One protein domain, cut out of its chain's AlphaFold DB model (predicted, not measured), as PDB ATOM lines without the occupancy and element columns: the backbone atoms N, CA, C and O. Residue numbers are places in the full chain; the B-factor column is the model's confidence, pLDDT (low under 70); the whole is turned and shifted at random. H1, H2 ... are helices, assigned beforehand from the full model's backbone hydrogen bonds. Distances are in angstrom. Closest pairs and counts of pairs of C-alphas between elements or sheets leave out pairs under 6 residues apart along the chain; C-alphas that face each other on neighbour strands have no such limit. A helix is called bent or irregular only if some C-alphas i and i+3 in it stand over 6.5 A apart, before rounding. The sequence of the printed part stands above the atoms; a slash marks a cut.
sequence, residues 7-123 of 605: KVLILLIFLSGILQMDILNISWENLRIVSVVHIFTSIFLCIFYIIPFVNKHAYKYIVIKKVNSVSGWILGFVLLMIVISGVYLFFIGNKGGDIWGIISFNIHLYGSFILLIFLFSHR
ATOM      1  N   LYS A   7     -44.730 -40.839 -38.933       83.56
ATOM      2  CA  LYS A   7     -44.125 -42.047 -38.361       83.56
ATOM      3  C   LYS A   7     -42.642 -41.875 -38.057       83.56
ATOM      4  O   LYS A   7     -42.185 -42.356 -37.033       83.56
ATOM      5  N   VAL A   8     -41.910 -41.194 -38.938       85.81
ATOM      6  CA  VAL A   8     -40.487 -40.896 -38.737       85.81
ATOM      7  C   VAL A   8     -40.321 -39.944 -37.558       85.81
ATOM      8  O   VAL A   8     -39.474 -40.189 -36.714       85.81
ATOM      9  N   LEU A   9     -41.175 -38.921 -37.438       88.88
ATOM     10  CA  LEU A   9     -41.129 -37.992 -36.303       88.88
ATOM     11  C   LEU A   9     -41.402 -38.690 -34.965       88.88
ATOM     12  O   LEU A   9     -40.638 -38.513 -34.021       88.88
ATOM     13  N   ILE A  10     -42.445 -39.526 -34.897       89.00
ATOM     14  CA  ILE A  10     -42.751 -40.311 -33.690       89.00
ATOM     15  C   ILE A  10     -41.605 -41.282 -33.372       89.00
ATOM     16  O   ILE A  10     -41.236 -41.426 -32.211       89.00
ATOM     17  N   LEU A  11     -41.003 -41.913 -34.387       89.62
ATOM     18  CA  LEU A  11     -39.863 -42.808 -34.193       89.62
ATOM     19  C   LEU A  11     -38.629 -42.067 -33.659       89.62
ATOM     20  O   LEU A  11     -37.965 -42.586 -32.772       89.62
ATOM     21  N   LEU A  12     -38.333 -40.858 -34.142       89.06
ATOM     22  CA  LEU A  12     -37.220 -40.041 -33.637       89.06
ATOM     23  C   LEU A  12     -37.423 -39.639 -32.167       89.06
ATOM     24  O   LEU A  12     -36.497 -39.743 -31.360       89.06
ATOM     25  N   ILE A  13     -38.643 -39.237 -31.797       92.69
ATOM     26  CA  ILE A  13     -39.001 -38.954 -30.398       92.69
ATOM     27  C   ILE A  13     -38.832 -40.212 -29.542       92.69
ATOM     28  O   ILE A  13     -38.206 -40.160 -28.487       92.69
ATOM     29  N   PHE A  14     -39.324 -41.357 -30.016       92.06
ATOM     30  CA  PHE A  14     -39.180 -42.621 -29.301       92.06
ATOM     31  C   PHE A  14     -37.709 -43.009 -29.105       92.06
ATOM     32  O   PHE A  14     -37.303 -43.309 -27.989       92.06
ATOM     33  N   LEU A  15     -36.888 -42.947 -30.159       90.81
ATOM     34  CA  LEU A  15     -35.464 -43.285 -30.086       90.81
ATOM     35  C   LEU A  15     -34.711 -42.375 -29.107       90.81
ATOM     36  O   LEU A  15     -33.926 -42.867 -28.304       90.81
ATOM     37  N   SER A  16     -34.989 -41.067 -29.108       91.31
ATOM     38  CA  SER A  16     -34.405 -40.148 -28.117       91.31
ATOM     39  C   SER A  16     -34.899 -40.400 -26.683       91.31
ATOM     40  O   SER A  16     -34.175 -40.110 -25.734       91.31
ATOM     41  N   GLY A  17     -36.091 -40.978 -26.504       89.12
ATOM     42  CA  GLY A  17     -36.575 -41.460 -25.207       89.12
ATOM     43  C   GLY A  17     -35.847 -42.725 -24.744       89.12
ATOM     44  O   GLY A  17     -35.428 -42.807 -23.592       89.12
ATOM     45  N   ILE A  18     -35.612 -43.676 -25.655       88.94
ATOM     46  CA  ILE A  18     -34.838 -44.899 -25.388       88.94
ATOM     47  C   ILE A  18     -33.425 -44.567 -24.905       88.94
ATOM     48  O   ILE A  18     -32.971 -45.160 -23.931       88.94
ATOM     49  N   LEU A  19     -32.767 -43.572 -25.511       89.31
ATOM     50  CA  LEU A  19     -31.444 -43.100 -25.080       89.31
ATOM     51  C   LEU A  19     -31.404 -42.621 -23.616       89.31
ATOM     52  O   LEU A  19     -30.334 -42.584 -23.022       89.31
ATOM     53  N   GLN A  20     -32.540 -42.280 -23.005       87.06
ATOM     54  CA  GLN A  20     -32.585 -41.847 -21.605       87.06
ATOM     55  C   GLN A  20     -32.743 -42.990 -20.595       87.06
ATOM     56  O   GLN A  20     -32.674 -42.749 -19.384       87.06
ATOM     57  N   MET A  21     -32.959 -44.220 -21.073       84.06
ATOM     58  CA  MET A  21     -33.095 -45.401 -20.225       84.06
ATOM     59  C   MET A  21     -31.749 -45.805 -19.619       84.06
ATOM     60  O   MET A  21     -30.735 -45.879 -20.314       84.06
ATOM     61  N   ASP A  22     -31.762 -46.169 -18.337       79.31
ATOM     62  CA  ASP A  22     -30.547 -46.526 -17.588       79.31
ATOM     63  C   ASP A  22     -29.830 -47.778 -18.137       79.31
ATOM     64  O   ASP A  22     -28.640 -47.965 -17.908       79.31
ATOM     65  N   ILE A  23     -30.523 -48.603 -18.932       80.38
ATOM     66  CA  ILE A  23     -29.992 -49.837 -19.543       80.38
ATOM     67  C   ILE A  23     -28.861 -49.547 -20.548       80.38
ATOM     68  O   ILE A  23     -28.001 -50.394 -20.768       80.38
ATOM     69  N   LEU A  24     -28.840 -48.358 -21.160       79.00
ATOM     70  CA  LEU A  24     -27.876 -48.018 -22.213       79.00
ATOM     71  C   LEU A  24     -26.547 -47.455 -21.689       79.00
ATOM     72  O   LEU A  24     -25.665 -47.173 -22.493       79.00
ATOM     73  N   ASN A  25     -26.402 -47.295 -20.367       79.81
ATOM     74  CA  ASN A  25     -25.183 -46.840 -19.685       79.81
ATOM     75  C   ASN A  25     -24.503 -45.609 -20.331       79.81
ATOM     76  O   ASN A  25     -23.280 -45.540 -20.457       79.81
ATOM     77  N   ILE A  26     -25.305 -44.635 -20.777       85.88
ATOM     78  CA  ILE A  26     -24.812 -43.381 -21.359       85.88
ATOM     79  C   ILE A  26     -24.211 -42.505 -20.249       85.88
ATOM     80  O   ILE A  26     -24.778 -42.409 -19.158       85.88
ATOM     81  N   SER A  27     -23.082 -41.839 -20.526       88.19
ATOM     82  CA  SER A  27     -22.470 -40.902 -19.574       88.19
ATOM     83  C   SER A  27     -23.432 -39.772 -19.193       88.19
ATOM     84  O   SER A  27     -24.312 -39.384 -19.968       88.19
ATOM     85  N   TRP A  28     -23.273 -39.221 -17.988       88.19
ATOM     86  CA  TRP A  28     -24.192 -38.201 -17.481       88.19
ATOM     87  C   TRP A  28     -24.192 -36.938 -18.350       88.19
ATOM     88  O   TRP A  28     -25.245 -36.372 -18.627       88.19
ATOM     89  N   GLU A  29     -23.026 -36.534 -18.847       87.62
ATOM     90  CA  GLU A  29     -22.841 -35.364 -19.707       87.62
ATOM     91  C   GLU A  29     -23.645 -35.502 -21.004       87.62
ATOM     92  O   GLU A  29     -24.361 -34.582 -21.400       87.62
ATOM     93  N   ASN A  30     -23.592 -36.682 -21.623       89.25
ATOM     94  CA  ASN A  30     -24.360 -36.982 -22.826       89.25
ATOM     95  C   ASN A  30     -25.855 -37.083 -22.513       89.25
ATOM     96  O   ASN A  30     -26.679 -36.573 -23.272       89.25
ATOM     97  N   LEU A  31     -26.216 -37.676 -21.374       89.00
ATOM     98  CA  LEU A  31     -27.608 -37.784 -20.950       89.00
ATOM     99  C   LEU A  31     -28.255 -36.403 -20.761       89.00
ATOM    100  O   LEU A  31     -29.392 -36.214 -21.183       89.00
ATOM    101  N   ARG A  32     -27.532 -35.416 -20.213       90.19
ATOM    102  CA  ARG A  32     -28.013 -34.024 -20.097       90.19
ATOM    103  C   ARG A  32     -28.431 -33.458 -21.452       90.19
ATOM    104  O   ARG A  32     -29.515 -32.888 -21.570       90.19
ATOM    105  N   ILE A  33     -27.593 -33.644 -22.472       90.62
ATOM    106  CA  ILE A  33     -27.859 -33.177 -23.838       90.62
ATOM    107  C   ILE A  33     -29.064 -33.920 -24.418       90.62
ATOM    108  O   ILE A  33     -29.996 -33.290 -24.917       90.62
ATOM    109  N   VAL A  34     -29.082 -35.250 -24.303       91.38
ATOM    110  CA  VAL A  34     -30.182 -36.090 -24.798       91.38
ATOM    111  C   VAL A  34     -31.513 -35.691 -24.159       91.38
ATOM    112  O   VAL A  34     -32.501 -35.561 -24.877       91.38
ATOM    113  N   SER A  35     -31.558 -35.446 -22.847       89.75
ATOM    114  CA  SER A  35     -32.780 -35.036 -22.148       89.75
ATOM    115  C   SER A  35     -33.298 -33.681 -22.629       89.75
ATOM    116  O   SER A  35     -34.492 -33.551 -22.899       89.75
ATOM    117  N   VAL A  36     -32.417 -32.685 -22.798       92.31
ATOM    118  CA  VAL A  36     -32.787 -31.373 -23.358       92.31
ATOM    119  C   VAL A  36     -33.354 -31.545 -24.768       92.31
ATOM    120  O   VAL A  36     -34.464 -31.091 -25.051       92.31
ATOM    121  N   VAL A  37     -32.628 -32.252 -25.638       92.56
ATOM    122  CA  VAL A  37     -33.041 -32.487 -27.027       92.56
ATOM    123  C   VAL A  37     -34.381 -33.213 -27.076       92.56
ATOM    124  O   VAL A  37     -35.277 -32.767 -27.791       92.56
ATOM    125  N   HIS A  38     -34.553 -34.286 -26.304       93.25
ATOM    126  CA  HIS A  38     -35.788 -35.057 -26.278       93.25
ATOM    127  C   HIS A  38     -36.980 -34.198 -25.860       93.25
ATOM    128  O   HIS A  38     -37.977 -34.178 -26.575       93.25
ATOM    129  N   ILE A  39     -36.887 -33.463 -24.749       91.94
ATOM    130  CA  ILE A  39     -38.012 -32.685 -24.219       91.94
ATOM    131  C   ILE A  39     -38.431 -31.592 -25.203       91.94
ATOM    132  O   ILE A  39     -39.587 -31.556 -25.631       91.94
ATOM    133  N   PHE A  40     -37.500 -30.725 -25.612       92.69
ATOM    134  CA  PHE A  40     -37.845 -29.585 -26.463       92.69
ATOM    135  C   PHE A  40     -38.262 -30.020 -27.871       92.69
ATOM    136  O   PHE A  40     -39.243 -29.500 -28.407       92.69
ATOM    137  N   THR A  41     -37.594 -31.029 -28.443       91.88
ATOM    138  CA  THR A  41     -37.984 -31.582 -29.748       91.88
ATOM    139  C   THR A  41     -39.355 -32.245 -29.670       91.88
ATOM    140  O   THR A  41     -40.178 -32.044 -30.562       91.88
ATOM    141  N   SER A  42     -39.650 -32.982 -28.595       92.75
ATOM    142  CA  SER A  42     -40.957 -33.625 -28.413       92.75
ATOM    143  C   SER A  42     -42.076 -32.600 -28.288       92.75
ATOM    144  O   SER A  42     -43.085 -32.735 -28.975       92.75
ATOM    145  N   ILE A  43     -41.899 -31.548 -27.483       91.81
ATOM    146  CA  ILE A  43     -42.893 -30.472 -27.336       91.81
ATOM    147  C   ILE A  43     -43.150 -29.797 -28.689       91.81
ATOM    148  O   ILE A  43     -44.301 -29.696 -29.121       91.81
ATOM    149  N   PHE A  44     -42.087 -29.396 -29.390       93.25
ATOM    150  CA  PHE A  44     -42.189 -28.739 -30.690       93.25
ATOM    151  C   PHE A  44     -42.899 -29.620 -31.728       93.25
ATOM    152  O   PHE A  44     -43.876 -29.201 -32.356       93.25
ATOM    153  N   LEU A  45     -42.461 -30.873 -31.885       92.81
ATOM    154  CA  LEU A  45     -43.048 -31.798 -32.854       92.81
ATOM    155  C   LEU A  45     -44.493 -32.170 -32.502       92.81
ATOM    156  O   LEU A  45     -45.328 -32.294 -33.405       92.81
ATOM    157  N   CYS A  46     -44.817 -32.310 -31.216       91.69
ATOM    158  CA  CYS A  46     -46.178 -32.575 -30.764       91.69
ATOM    159  C   CYS A  46     -47.131 -31.434 -31.130       91.69
ATOM    160  O   CYS A  46     -48.162 -31.691 -31.756       91.69
ATOM    161  N   ILE A  47     -46.769 -30.192 -30.793       92.00
ATOM    162  CA  ILE A  47     -47.618 -29.008 -30.992       92.00
ATOM    163  C   ILE A  47     -47.813 -28.704 -32.479       92.00
ATOM    164  O   ILE A  47     -48.945 -28.526 -32.927       92.00
ATOM    165  N   PHE A  48     -46.732 -28.663 -33.260       92.69
ATOM    166  CA  PHE A  48     -46.794 -28.146 -34.630       92.69
ATOM    167  C   PHE A  48     -47.069 -29.212 -35.696       92.69
ATOM    168  O   PHE A  48     -47.536 -28.873 -36.785       92.69
ATOM    169  N   TYR A  49     -46.821 -30.495 -35.409       92.00
ATOM    170  CA  TYR A  49     -46.920 -31.554 -36.420       92.00
ATOM    171  C   TYR A  49     -47.850 -32.699 -36.016       92.00
ATOM    172  O   TYR A  49     -48.777 -33.012 -36.767       92.00
ATOM    173  N   ILE A  50     -47.635 -33.330 -34.858       91.31
ATOM    174  CA  ILE A  50     -48.347 -34.564 -34.489       91.31
ATOM    175  C   ILE A  50     -49.814 -34.277 -34.156       91.31
ATOM    176  O   ILE A  50     -50.690 -34.879 -34.776       91.31
ATOM    177  N   ILE A  51     -50.104 -33.348 -33.238       91.12
ATOM    178  CA  ILE A  51     -51.484 -33.032 -32.830       91.12
ATOM    179  C   ILE A  51     -52.316 -32.513 -34.022       91.12
ATOM    180  O   ILE A  51     -53.389 -33.074 -34.276       91.12
ATOM    181  N   PRO A  52     -51.841 -31.542 -34.834       93.31
ATOM    182  CA  PRO A  52     -52.578 -31.089 -36.016       93.31
ATOM    183  C   PRO A  52     -52.837 -32.211 -37.026       93.31
ATOM    184  O   PRO A  52     -53.926 -32.299 -37.602       93.31
ATOM    185  N   PHE A  53     -51.857 -33.098 -37.235       91.62
ATOM    186  CA  PHE A  53     -52.027 -34.244 -38.119       91.62
ATOM    187  C   PHE A  53     -53.083 -35.217 -37.598       91.62
ATOM    188  O   PHE A  53     -53.957 -35.610 -38.370       91.62
ATOM    189  N   VAL A  54     -53.015 -35.602 -36.321       89.81
ATOM    190  CA  VAL A  54     -53.955 -36.553 -35.712       89.81
ATOM    191  C   VAL A  54     -55.374 -36.000 -35.768       89.81
ATOM    192  O   VAL A  54     -56.268 -36.716 -36.211       89.81
ATOM    193  N   ASN A  55     -55.570 -34.715 -35.466       90.50
ATOM    194  CA  ASN A  55     -56.877 -34.062 -35.561       90.50
ATOM    195  C   ASN A  55     -57.418 -34.065 -36.999       90.50
ATOM    196  O   ASN A  55     -58.551 -34.482 -37.244       90.50
ATOM    197  N   LYS A  56     -56.591 -33.680 -37.983       91.38
ATOM    198  CA  LYS A  56     -56.981 -33.703 -39.402       91.38
ATOM    199  C   LYS A  56     -57.259 -35.123 -39.905       91.38
ATOM    200  O   LYS A  56     -58.167 -35.331 -40.714       91.38
ATOM    201  N   HIS A  57     -56.477 -36.101 -39.455       88.75
ATOM    202  CA  HIS A  57     -56.637 -37.510 -39.799       88.75
ATOM    203  C   HIS A  57     -57.933 -38.080 -39.208       88.75
ATOM    204  O   HIS A  57     -58.738 -38.637 -39.954       88.75
ATOM    205  N   ALA A  58     -58.168 -37.876 -37.911       88.31
ATOM    206  CA  ALA A  58     -59.380 -38.292 -37.215       88.31
ATOM    207  C   ALA A  58     -60.627 -37.675 -37.862       88.31
ATOM    208  O   ALA A  58     -61.538 -38.410 -38.235       88.31
ATOM    209  N   TYR A  59     -60.627 -36.364 -38.128       90.12
ATOM    210  CA  TYR A  59     -61.734 -35.692 -38.814       90.12
ATOM    211  C   TYR A  59     -62.016 -36.304 -40.195       90.12
ATOM    212  O   TYR A  59     -63.149 -36.664 -40.517       90.12
ATOM    213  N   LYS A  60     -60.975 -36.514 -41.011       89.12
ATOM    214  CA  LYS A  60     -61.138 -37.099 -42.349       89.12
ATOM    215  C   LYS A  60     -61.702 -38.520 -42.310       89.12
ATOM    216  O   LYS A  60     -62.514 -38.865 -43.164       89.12
ATOM    217  N   TYR A  61     -61.245 -39.371 -41.399       86.81
ATOM    218  CA  TYR A  61     -61.647 -40.778 -41.407       86.81
ATOM    219  C   TYR A  61     -62.936 -41.040 -40.628       86.81
ATOM    220  O   TYR A  61     -63.784 -41.769 -41.134       86.81
ATOM    221  N   ILE A  62     -63.119 -40.407 -39.471       88.00
ATOM    222  CA  ILE A  62     -64.295 -40.600 -38.615       88.00
ATOM    223  C   ILE A  62     -65.485 -39.790 -39.140       88.00
ATOM    224  O   ILE A  62     -66.568 -40.343 -39.292       88.00
ATOM    225  N   VAL A  63     -65.295 -38.505 -39.466       89.25
ATOM    226  CA  VAL A  63     -66.408 -37.613 -39.849       89.25
ATOM    227  C   VAL A  63     -66.704 -37.706 -41.342       89.25
ATOM    228  O   VAL A  63     -67.837 -37.981 -41.728       89.25
ATOM    229  N   ILE A  64     -65.689 -37.518 -42.195       90.25
ATOM    230  CA  ILE A  64     -65.907 -37.484 -43.652       90.25
ATOM    231  C   ILE A  64     -66.119 -38.897 -44.209       90.25
ATOM    232  O   ILE A  64     -67.084 -39.143 -44.926       90.25
ATOM    233  N   LYS A  65     -65.216 -39.839 -43.901       88.12
ATOM    234  CA  LYS A  65     -65.273 -41.207 -44.449       88.12
ATOM    235  C   LYS A  65     -66.098 -42.196 -43.620       88.12
ATOM    236  O   LYS A  65     -66.280 -43.317 -44.083       88.12
ATOM    237  N   LYS A  66     -66.567 -41.814 -42.424       88.56
ATOM    238  CA  LYS A  66     -67.358 -42.663 -41.511       88.56
ATOM    239  C   LYS A  66     -66.730 -44.039 -41.222       88.56
ATOM    240  O   LYS A  66     -67.430 -45.034 -41.060       88.56
ATOM    241  N   VAL A  67     -65.399 -44.107 -41.153       83.69
ATOM    242  CA  VAL A  67     -64.649 -45.327 -40.824       83.69
ATOM    243  C   VAL A  67     -64.439 -45.396 -39.315       83.69
ATOM    244  O   VAL A  67     -63.738 -44.557 -38.751       83.69
ATOM    245  N   ASN A  68     -64.986 -46.429 -38.671       80.81
ATOM    246  CA  ASN A  68     -64.758 -46.689 -37.252       80.81
ATOM    247  C   ASN A  68     -63.641 -47.728 -37.064       80.81
ATOM    248  O   ASN A  68     -63.844 -48.922 -37.271       80.81
ATOM    249  N   SER A  69     -62.440 -47.269 -36.708       83.44
ATOM    250  CA  SER A  69     -61.267 -48.125 -36.520       83.44
ATOM    251  C   SER A  69     -60.929 -48.252 -35.039       83.44
ATOM    252  O   SER A  69     -60.466 -47.290 -34.428       83.44
ATOM    253  N   VAL A  70     -61.088 -49.455 -34.477       81.38
ATOM    254  CA  VAL A  70     -60.695 -49.753 -33.086       81.38
ATOM    255  C   VAL A  70     -59.209 -49.454 -32.861       81.38
ATOM    256  O   VAL A  70     -58.852 -48.808 -31.879       81.38
ATOM    257  N   SER A  71     -58.337 -49.834 -33.804       81.69
ATOM    258  CA  SER A  71     -56.902 -49.530 -33.711       81.69
ATOM    259  C   SER A  71     -56.608 -48.030 -33.785       81.69
ATOM    260  O   SER A  71     -55.673 -47.570 -33.140       81.69
ATOM    261  N   GLY A  72     -57.415 -47.256 -34.522       84.12
ATOM    262  CA  GLY A  72     -57.319 -45.795 -34.561       84.12
ATOM    263  C   GLY A  72     -57.697 -45.134 -33.235       84.12
ATOM    264  O   GLY A  72     -56.978 -44.248 -32.777       84.12
ATOM    265  N   TRP A  73     -58.772 -45.597 -32.586       85.81
ATOM    266  CA  TRP A  73     -59.180 -45.112 -31.262       85.81
ATOM    267  C   TRP A  73     -58.147 -45.426 -30.182       85.81
ATOM    268  O   TRP A  73     -57.767 -44.530 -29.430       85.81
ATOM    269  N   ILE A  74     -57.637 -46.663 -30.150       85.81
ATOM    270  CA  ILE A  74     -56.573 -47.064 -29.218       85.81
ATOM    271  C   ILE A  74     -55.324 -46.205 -29.438       85.81
ATOM    272  O   ILE A  74     -54.771 -45.677 -28.478       85.81
ATOM    273  N   LEU A  75     -54.900 -46.009 -30.693       86.69
ATOM    274  CA  LEU A  75     -53.726 -45.196 -31.016       86.69
ATOM    275  C   LEU A  75     -53.891 -43.738 -30.559       86.69
ATOM    276  O   LEU A  75     -52.969 -43.177 -29.973       86.69
ATOM    277  N   GLY A  76     -55.061 -43.139 -30.803       89.88
ATOM    278  CA  GLY A  76     -55.370 -41.778 -30.362       89.88
ATOM    279  C   GLY A  76     -55.379 -41.644 -28.838       89.88
ATOM    280  O   GLY A  76     -54.787 -40.708 -28.304       89.88
ATOM    281  N   PHE A  77     -55.989 -42.603 -28.137       91.81
ATOM    282  CA  PHE A  77     -56.034 -42.626 -26.675       91.81
ATOM    283  C   PHE A  77     -54.640 -42.792 -26.054       91.81
ATOM    284  O   PHE A  77     -54.261 -42.020 -25.177       91.81
ATOM    285  N   VAL A  78     -53.848 -43.753 -26.538       91.56
ATOM    286  CA  VAL A  78     -52.478 -43.986 -26.055       91.56
ATOM    287  C   VAL A  78     -51.603 -42.756 -26.302       91.56
ATOM    288  O   VAL A  78     -50.890 -42.325 -25.399       91.56
ATOM    289  N   LEU A  79     -51.695 -42.138 -27.486       92.88
ATOM    290  CA  LEU A  79     -50.968 -40.903 -27.783       92.88
ATOM    291  C   LEU A  79     -51.355 -39.769 -26.827       92.88
ATOM    292  O   LEU A  79     -50.474 -39.084 -26.315       92.88
ATOM    293  N   LEU A  80     -52.653 -39.589 -26.564       93.81
ATOM    294  CA  LEU A  80     -53.137 -38.587 -25.618       93.81
ATOM    295  C   LEU A  80     -52.552 -38.820 -24.219       93.81
ATOM    296  O   LEU A  80     -52.037 -37.886 -23.613       93.81
ATOM    297  N   MET A  81     -52.574 -40.063 -23.731       94.25
ATOM    298  CA  MET A  81     -52.020 -40.413 -22.421       94.25
ATOM    299  C   MET A  81     -50.507 -40.176 -22.340       94.25
ATOM    300  O   MET A  81     -50.026 -39.662 -21.331       94.25
ATOM    301  N   ILE A  82     -49.745 -40.474 -23.398       94.38
ATOM    302  CA  ILE A  82     -48.299 -40.189 -23.461       94.38
ATOM    303  C   ILE A  82     -48.036 -38.683 -23.436       94.38
ATOM    304  O   ILE A  82     -47.143 -38.229 -22.725       94.38
ATOM    305  N   VAL A  83     -48.811 -37.893 -24.183       93.12
ATOM    306  CA  VAL A  83     -48.654 -36.432 -24.199       93.12
ATOM    307  C   VAL A  83     -48.996 -35.842 -22.832       93.12
ATOM    308  O   VAL A  83     -48.199 -35.078 -22.299       93.12
ATOM    309  N   ILE A  84     -50.125 -36.233 -22.230       93.50
ATOM    310  CA  ILE A  84     -50.532 -35.764 -20.895       93.50
ATOM    311  C   ILE A  84     -49.482 -36.140 -19.849       93.50
ATOM    312  O   ILE A  84     -49.058 -35.286 -19.076       93.50
ATOM    313  N   SER A  85     -49.027 -37.392 -19.846       93.31
ATOM    314  CA  SER A  85     -47.993 -37.841 -18.910       93.31
ATOM    315  C   SER A  85     -46.650 -37.145 -19.138       93.31
ATOM    316  O   SER A  85     -45.994 -36.790 -18.167       93.31
ATOM    317  N   GLY A  86     -46.256 -36.865 -20.383       90.81
ATOM    318  CA  GLY A  86     -45.031 -36.117 -20.691       90.81
ATOM    319  C   GLY A  86     -45.102 -34.660 -20.231       90.81
ATOM    320  O   GLY A  86     -44.163 -34.152 -19.622       90.81
ATOM    321  N   VAL A  87     -46.247 -34.006 -20.451       89.69
ATOM    322  CA  VAL A  87     -46.531 -32.659 -19.932       89.69
ATOM    323  C   VAL A  87     -46.501 -32.669 -18.403       89.69
ATOM    324  O   VAL A  87     -45.854 -31.814 -17.805       89.69
ATOM    325  N   TYR A  88     -47.123 -33.659 -17.759       89.88
ATOM    326  CA  TYR A  88     -47.079 -33.806 -16.305       89.88
ATOM    327  C   TYR A  88     -45.637 -33.952 -15.798       89.88
ATOM    328  O   TYR A  88     -45.217 -33.204 -14.919       89.88
ATOM    329  N   LEU A  89     -44.853 -34.866 -16.376       86.88
ATOM    330  CA  LEU A  89     -43.466 -35.118 -15.970       86.88
ATOM    331  C   LEU A  89     -42.557 -33.902 -16.164       86.88
ATOM    332  O   LEU A  89     -41.631 -33.710 -15.384       86.88
ATOM    333  N   PHE A  90     -42.806 -33.073 -17.175       86.81
ATOM    334  CA  PHE A  90     -42.002 -31.873 -17.377       86.81
ATOM    335  C   PHE A  90     -42.441 -30.713 -16.476       86.81
ATOM    336  O   PHE A  90     -41.610 -30.086 -15.826       86.81
ATOM    337  N   PHE A  91     -43.740 -30.412 -16.407       84.50
ATOM    338  CA  PHE A  91     -44.232 -29.220 -15.708       84.50
ATOM    339  C   PHE A  91     -44.458 -29.434 -14.211       84.50
ATOM    340  O   PHE A  91     -44.320 -28.486 -13.435       84.50
ATOM    341  N   ILE A  92     -44.778 -30.651 -13.780       82.25
ATOM    342  CA  ILE A  92     -45.016 -30.997 -12.371       82.25
ATOM    343  C   ILE A  92     -43.859 -31.859 -11.858       82.25
ATOM    344  O   ILE A  92     -43.223 -31.491 -10.867       82.25
ATOM    345  N   GLY A  93     -43.522 -32.915 -12.601       77.31
ATOM    346  CA  GLY A  93     -42.399 -33.806 -12.326       77.31
ATOM    347  C   GLY A  93     -42.694 -34.905 -11.315       77.31
ATOM    348  O   GLY A  93     -43.781 -34.985 -10.754       77.31
ATOM    349  N   ASN A  94     -41.708 -35.780 -11.123       78.94
ATOM    350  CA  ASN A  94     -41.722 -36.831 -10.118       78.94
ATOM    351  C   ASN A  94     -40.985 -36.315  -8.875       78.94
ATOM    352  O   ASN A  94     -39.754 -36.255  -8.842       78.94
ATOM    353  N   LYS A  95     -41.734 -35.912  -7.849       76.81
ATOM    354  CA  LYS A  95     -41.209 -35.236  -6.652       76.81
ATOM    355  C   LYS A  95     -40.675 -36.237  -5.626       76.81
ATOM    356  O   LYS A  95     -41.110 -36.289  -4.477       76.81
ATOM    357  N   GLY A  96     -39.731 -37.070  -6.055       61.53
ATOM    358  CA  GLY A  96     -39.107 -38.073  -5.193       61.53
ATOM    359  C   GLY A  96     -39.969 -39.316  -4.951       61.53
ATOM    360  O   GLY A  96     -39.918 -39.887  -3.862       61.53
ATOM    361  N   GLY A  97     -40.728 -39.752  -5.959       64.75
ATOM    362  CA  GLY A  97     -41.490 -41.004  -5.940       64.75
ATOM    363  C   GLY A  97     -42.962 -40.845  -5.571       64.75
ATOM    364  O   GLY A  97     -43.551 -41.778  -5.028       64.75
ATOM    365  N   ASP A  98     -43.560 -39.680  -5.823       74.62
ATOM    366  CA  ASP A  98     -44.994 -39.484  -5.622       74.62
ATOM    367  C   ASP A  98     -45.815 -40.360  -6.589       74.62
ATOM    368  O   ASP A  98     -45.373 -40.707  -7.687       74.62
ATOM    369  N   ILE A  99     -47.027 -40.750  -6.172       77.38
ATOM    370  CA  ILE A  99     -47.837 -41.725  -6.918       77.38
ATOM    371  C   ILE A  99     -48.162 -41.246  -8.339       77.38
ATOM    372  O   ILE A  99     -48.113 -42.034  -9.283       77.38
ATOM    373  N   TRP A 100     -48.436 -39.952  -8.512       82.19
ATOM    374  CA  TRP A 100     -48.788 -39.365  -9.802       82.19
ATOM    375  C   TRP A 100     -47.571 -39.211 -10.713       82.19
ATOM    376  O   TRP A 100     -47.676 -39.491 -11.910       82.19
ATOM    377  N   GLY A 101     -46.409 -38.860 -10.156       80.88
ATOM    378  CA  GLY A 101     -45.118 -38.899 -10.835       80.88
ATOM    379  C   GLY A 101     -44.768 -40.296 -11.349       80.88
ATOM    380  O   GLY A 101     -44.420 -40.444 -12.520       80.88
ATOM    381  N   ILE A 102     -44.931 -41.336 -10.522       79.94
ATOM    382  CA  ILE A 102     -44.672 -42.735 -10.908       79.94
ATOM    383  C   ILE A 102     -45.655 -43.209 -11.986       79.94
ATOM    384  O   ILE A 102     -45.239 -43.808 -12.980       79.94
ATOM    385  N   ILE A 103     -46.952 -42.939 -11.814       83.88
ATOM    386  CA  ILE A 103     -47.976 -43.293 -12.806       83.88
ATOM    387  C   ILE A 103     -47.672 -42.605 -14.136       83.88
ATOM    388  O   ILE A 103     -47.643 -43.268 -15.171       83.88
ATOM    389  N   SER A 104     -47.387 -41.302 -14.114       87.56
ATOM    390  CA  SER A 104     -47.066 -40.543 -15.324       87.56
ATOM    391  C   SER A 104     -45.804 -41.074 -15.996       87.56
ATOM    392  O   SER A 104     -45.814 -41.298 -17.202       87.56
ATOM    393  N   PHE A 105     -44.747 -41.371 -15.234       85.44
ATOM    394  CA  PHE A 105     -43.523 -41.980 -15.763       85.44
ATOM    395  C   PHE A 105     -43.805 -43.307 -16.475       85.44
ATOM    396  O   PHE A 105     -43.394 -43.495 -17.619       85.44
ATOM    397  N   ASN A 106     -44.566 -44.202 -15.840       86.00
ATOM    398  CA  ASN A 106     -44.898 -45.509 -16.406       86.00
ATOM    399  C   ASN A 106     -45.814 -45.405 -17.633       86.00
ATOM    400  O   ASN A 106     -45.592 -46.112 -18.617       86.00
ATOM    401  N   ILE A 107     -46.811 -44.515 -17.609       90.25
ATOM    402  CA  ILE A 107     -47.671 -44.246 -18.770       90.25
ATOM    403  C   ILE A 107     -46.830 -43.716 -19.932       90.25
ATOM    404  O   ILE A 107     -46.993 -44.184 -21.056       90.25
ATOM    405  N   HIS A 108     -45.922 -42.774 -19.675       92.69
ATOM    406  CA  HIS A 108     -45.083 -42.191 -20.714       92.69
ATOM    407  C   HIS A 108     -44.136 -43.239 -21.315       92.69
ATOM    408  O   HIS A 108     -44.096 -43.418 -22.533       92.69
ATOM    409  N   LEU A 109     -43.438 -43.991 -20.456       88.50
ATOM    410  CA  LEU A 109     -42.486 -45.022 -20.858       88.50
ATOM    411  C   LEU A 109     -43.180 -46.172 -21.593       88.50
ATOM    412  O   LEU A 109     -42.961 -46.346 -22.790       88.50
ATOM    413  N   TYR A 110     -44.038 -46.942 -20.920       87.06
ATOM    414  CA  TYR A 110     -44.657 -48.136 -21.508       87.06
ATOM    415  C   TYR A 110     -45.682 -47.789 -22.586       87.06
ATOM    416  O   TYR A 110     -45.787 -48.496 -23.592       87.06
ATOM    417  N   GLY A 111     -46.386 -46.664 -22.433       88.12
ATOM    418  CA  GLY A 111     -47.271 -46.145 -23.468       88.12
ATOM    419  C   GLY A 111     -46.526 -45.907 -24.777       88.12
ATOM    420  O   GLY A 111     -47.051 -46.266 -25.826       88.12
ATOM    421  N   SER A 112     -45.290 -45.390 -24.748       91.44
ATOM    422  CA  SER A 112     -44.506 -45.143 -25.969       91.44
ATOM    423  C   SER A 112     -44.209 -46.419 -26.775       91.44
ATOM    424  O   SER A 112     -44.308 -46.407 -28.007       91.44
ATOM    425  N   PHE A 113     -43.952 -47.549 -26.105       88.19
ATOM    426  CA  PHE A 113     -43.791 -48.854 -26.758       88.19
ATOM    427  C   PHE A 113     -45.110 -49.342 -27.366       88.19
ATOM    428  O   PHE A 113     -45.142 -49.771 -28.523       88.19
ATOM    429  N   ILE A 114     -46.211 -49.226 -26.616       86.31
ATOM    430  CA  ILE A 114     -47.557 -49.579 -27.092       86.31
ATOM    431  C   ILE A 114     -47.924 -48.727 -28.317       86.31
ATOM    432  O   ILE A 114     -48.394 -49.259 -29.326       86.31
ATOM    433  N   LEU A 115     -47.650 -47.419 -28.272       88.62
ATOM    434  CA  LEU A 115     -47.896 -46.483 -29.365       88.62
ATOM    435  C   LEU A 115     -47.196 -46.934 -30.645       88.62
ATOM    436  O   LEU A 115     -47.828 -46.952 -31.700       88.62
ATOM    437  N   LEU A 116     -45.922 -47.330 -30.568       87.69
ATOM    438  CA  LEU A 116     -45.193 -47.818 -31.738       87.69
ATOM    439  C   LEU A 116     -45.818 -49.086 -32.323       87.69
ATOM    440  O   LEU A 116     -46.035 -49.144 -33.536       87.69
ATOM    441  N   ILE A 117     -46.156 -50.070 -31.485       83.12
ATOM    442  CA  ILE A 117     -46.783 -51.326 -31.928       83.12
ATOM    443  C   ILE A 117     -48.070 -51.031 -32.713       83.12
ATOM    444  O   ILE A 117     -48.243 -51.506 -33.843       83.12
ATOM    445  N   PHE A 118     -48.949 -50.190 -32.161       82.25
ATOM    446  CA  PHE A 118     -50.201 -49.822 -32.822       82.25
ATOM    447  C   PHE A 118     -49.994 -48.916 -34.045       82.25
ATOM    448  O   PHE A 118     -50.706 -49.053 -35.037       82.25
ATOM    449  N   LEU A 119     -48.989 -48.034 -34.051       84.81
ATOM    450  CA  LEU A 119     -48.689 -47.153 -35.187       84.81
ATOM    451  C   LEU A 119     -48.258 -47.937 -36.441       84.81
ATOM    452  O   LEU A 119     -48.569 -47.545 -37.579       84.81
ATOM    453  N   PHE A 120     -47.533 -49.043 -36.255       79.62
ATOM    454  CA  PHE A 120     -47.154 -49.938 -37.348       79.62
ATOM    455  C   PHE A 120     -48.326 -50.817 -37.800       79.62
ATOM    456  O   PHE A 120     -48.548 -50.931 -39.010       79.62
ATOM    457  N   SER A 121     -49.133 -51.343 -36.871       75.31
ATOM    458  CA  SER A 121     -50.286 -52.196 -37.198       75.31
ATOM    459  C   SER A 121     -51.464 -51.434 -37.823       75.31
ATOM    460  O   SER A 121     -52.196 -51.992 -38.640       75.31
ATOM    461  N   HIS A 122     -51.606 -50.134 -37.547       77.94
ATOM    462  CA  HIS A 122     -52.725 -49.304 -38.006       77.94
ATOM    463  C   HIS A 122     -52.806 -49.104 -39.539       77.94
ATOM    464  O   HIS A 122     -53.832 -48.639 -40.031       77.94
ATOM    465  N   ARG A 123     -51.772 -49.452 -40.336       65.56
ATOM    466  CA  ARG A 123     -51.782 -49.198 -41.800       65.56
ATOM    467  C   ARG A 123     -51.643 -50.414 -42.727       65.56
ATOM    468  O   ARG A 123     -52.081 -50.262 -43.864       65.56
TER     469      ARG A 123
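This is residues 7 to 123 of the 605 residues of the protein "Cytochrome_C554 domain-containing protein" of Arcobacter caeni (UniProt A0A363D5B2). Two helical hairpins make an elongated body: the long bent helix H2 runs along one side, with H1 folded beside its first arm H2a, while H3 and H4 form a second, closely paired hairpin that meets the first with few contacts. The second arm, H2b, reaches beyond H1 toward one end of the long axis, where a tight turn leads back into H3. The printed part has 117 residues with four named helices, in the order H1, H2, H3, H4, and no named strand; the class is all helix. It is compact, with a radius of gyration of the C-alphas of 15.4 A, and spans 49 by 29 by 24 A.

H2, residues 28 to 64, was assigned as one helix by its hydrogen bonds but is bent: C-alphas 48 and 51 are 7.0 A apart. Its arm H2a, residues 28 to 48, is 30.1 A long and begins at C-alpha 28 (-24.192, -38.201, -17.481). Its arm H2b, residues 51 to 64, is 18.6 A long. H1, residues 7 to 18, is 16.2 A long and begins at C-alpha 7 (-44.125, -42.047, -38.361). H3, residues 70 to 91, is 31.5 A long. H4, residues 99 to 121, is 32.1 A long, has a kink of 30 degrees near residue 113, and ends at C-alpha 121 (-50.286, -52.196, -37.198).

H2a and H2b stand at a steep tilt of 38 degrees, only just beyond shallow. H1 and H2a touch as a helical hairpin, opposite ways at a shallow tilt of 29 degrees; their closest C-alphas, Ser 16 and His 38, are 5.6 A apart. H2b and H3 are close but not clearly touching, with the closest C-alphas, Val 54 and Gly 76, 7.6 A apart. H2a and H3 are also close but not clearly touching, with the closest C-alphas, Ile 39 and Phe 90, 8.0 A apart. H3 and H4 touch as a helical hairpin, with 33 pairs of C-alphas within 8 A; the closest, Ser 85 and Ser 104, are 4.6 A apart. They run opposite ways at a steep tilt of 36 degrees, only just beyond shallow. H1 and H4 only just touch, with 3 pairs of C-alphas within 8 A, and H4 does so with residues 112 to 119 alone; the closest C-alphas are those of Phe 14 and Ser 112, 6.8 A apart. H1 and H3 are apart, and so are H2a and H4. Every O i to N i+4 pair is within hydrogen-bond range in H1 and H3; the counts are 16 of 17 in H2a, 9 of 10 in H2b and 18 of 19 in H4.

The two C-alphas farthest apart, those of Glu 29 and Lys 66, are 50.1 A apart. The printed part has no cut. The link from H2 to H3 is tight, the links from H1 to H2 and from H3 to H4 are short, and no link is long. The mean pLDDT of the printed part is 87.1, and residues 96 to 97 and residue 123 are under 70.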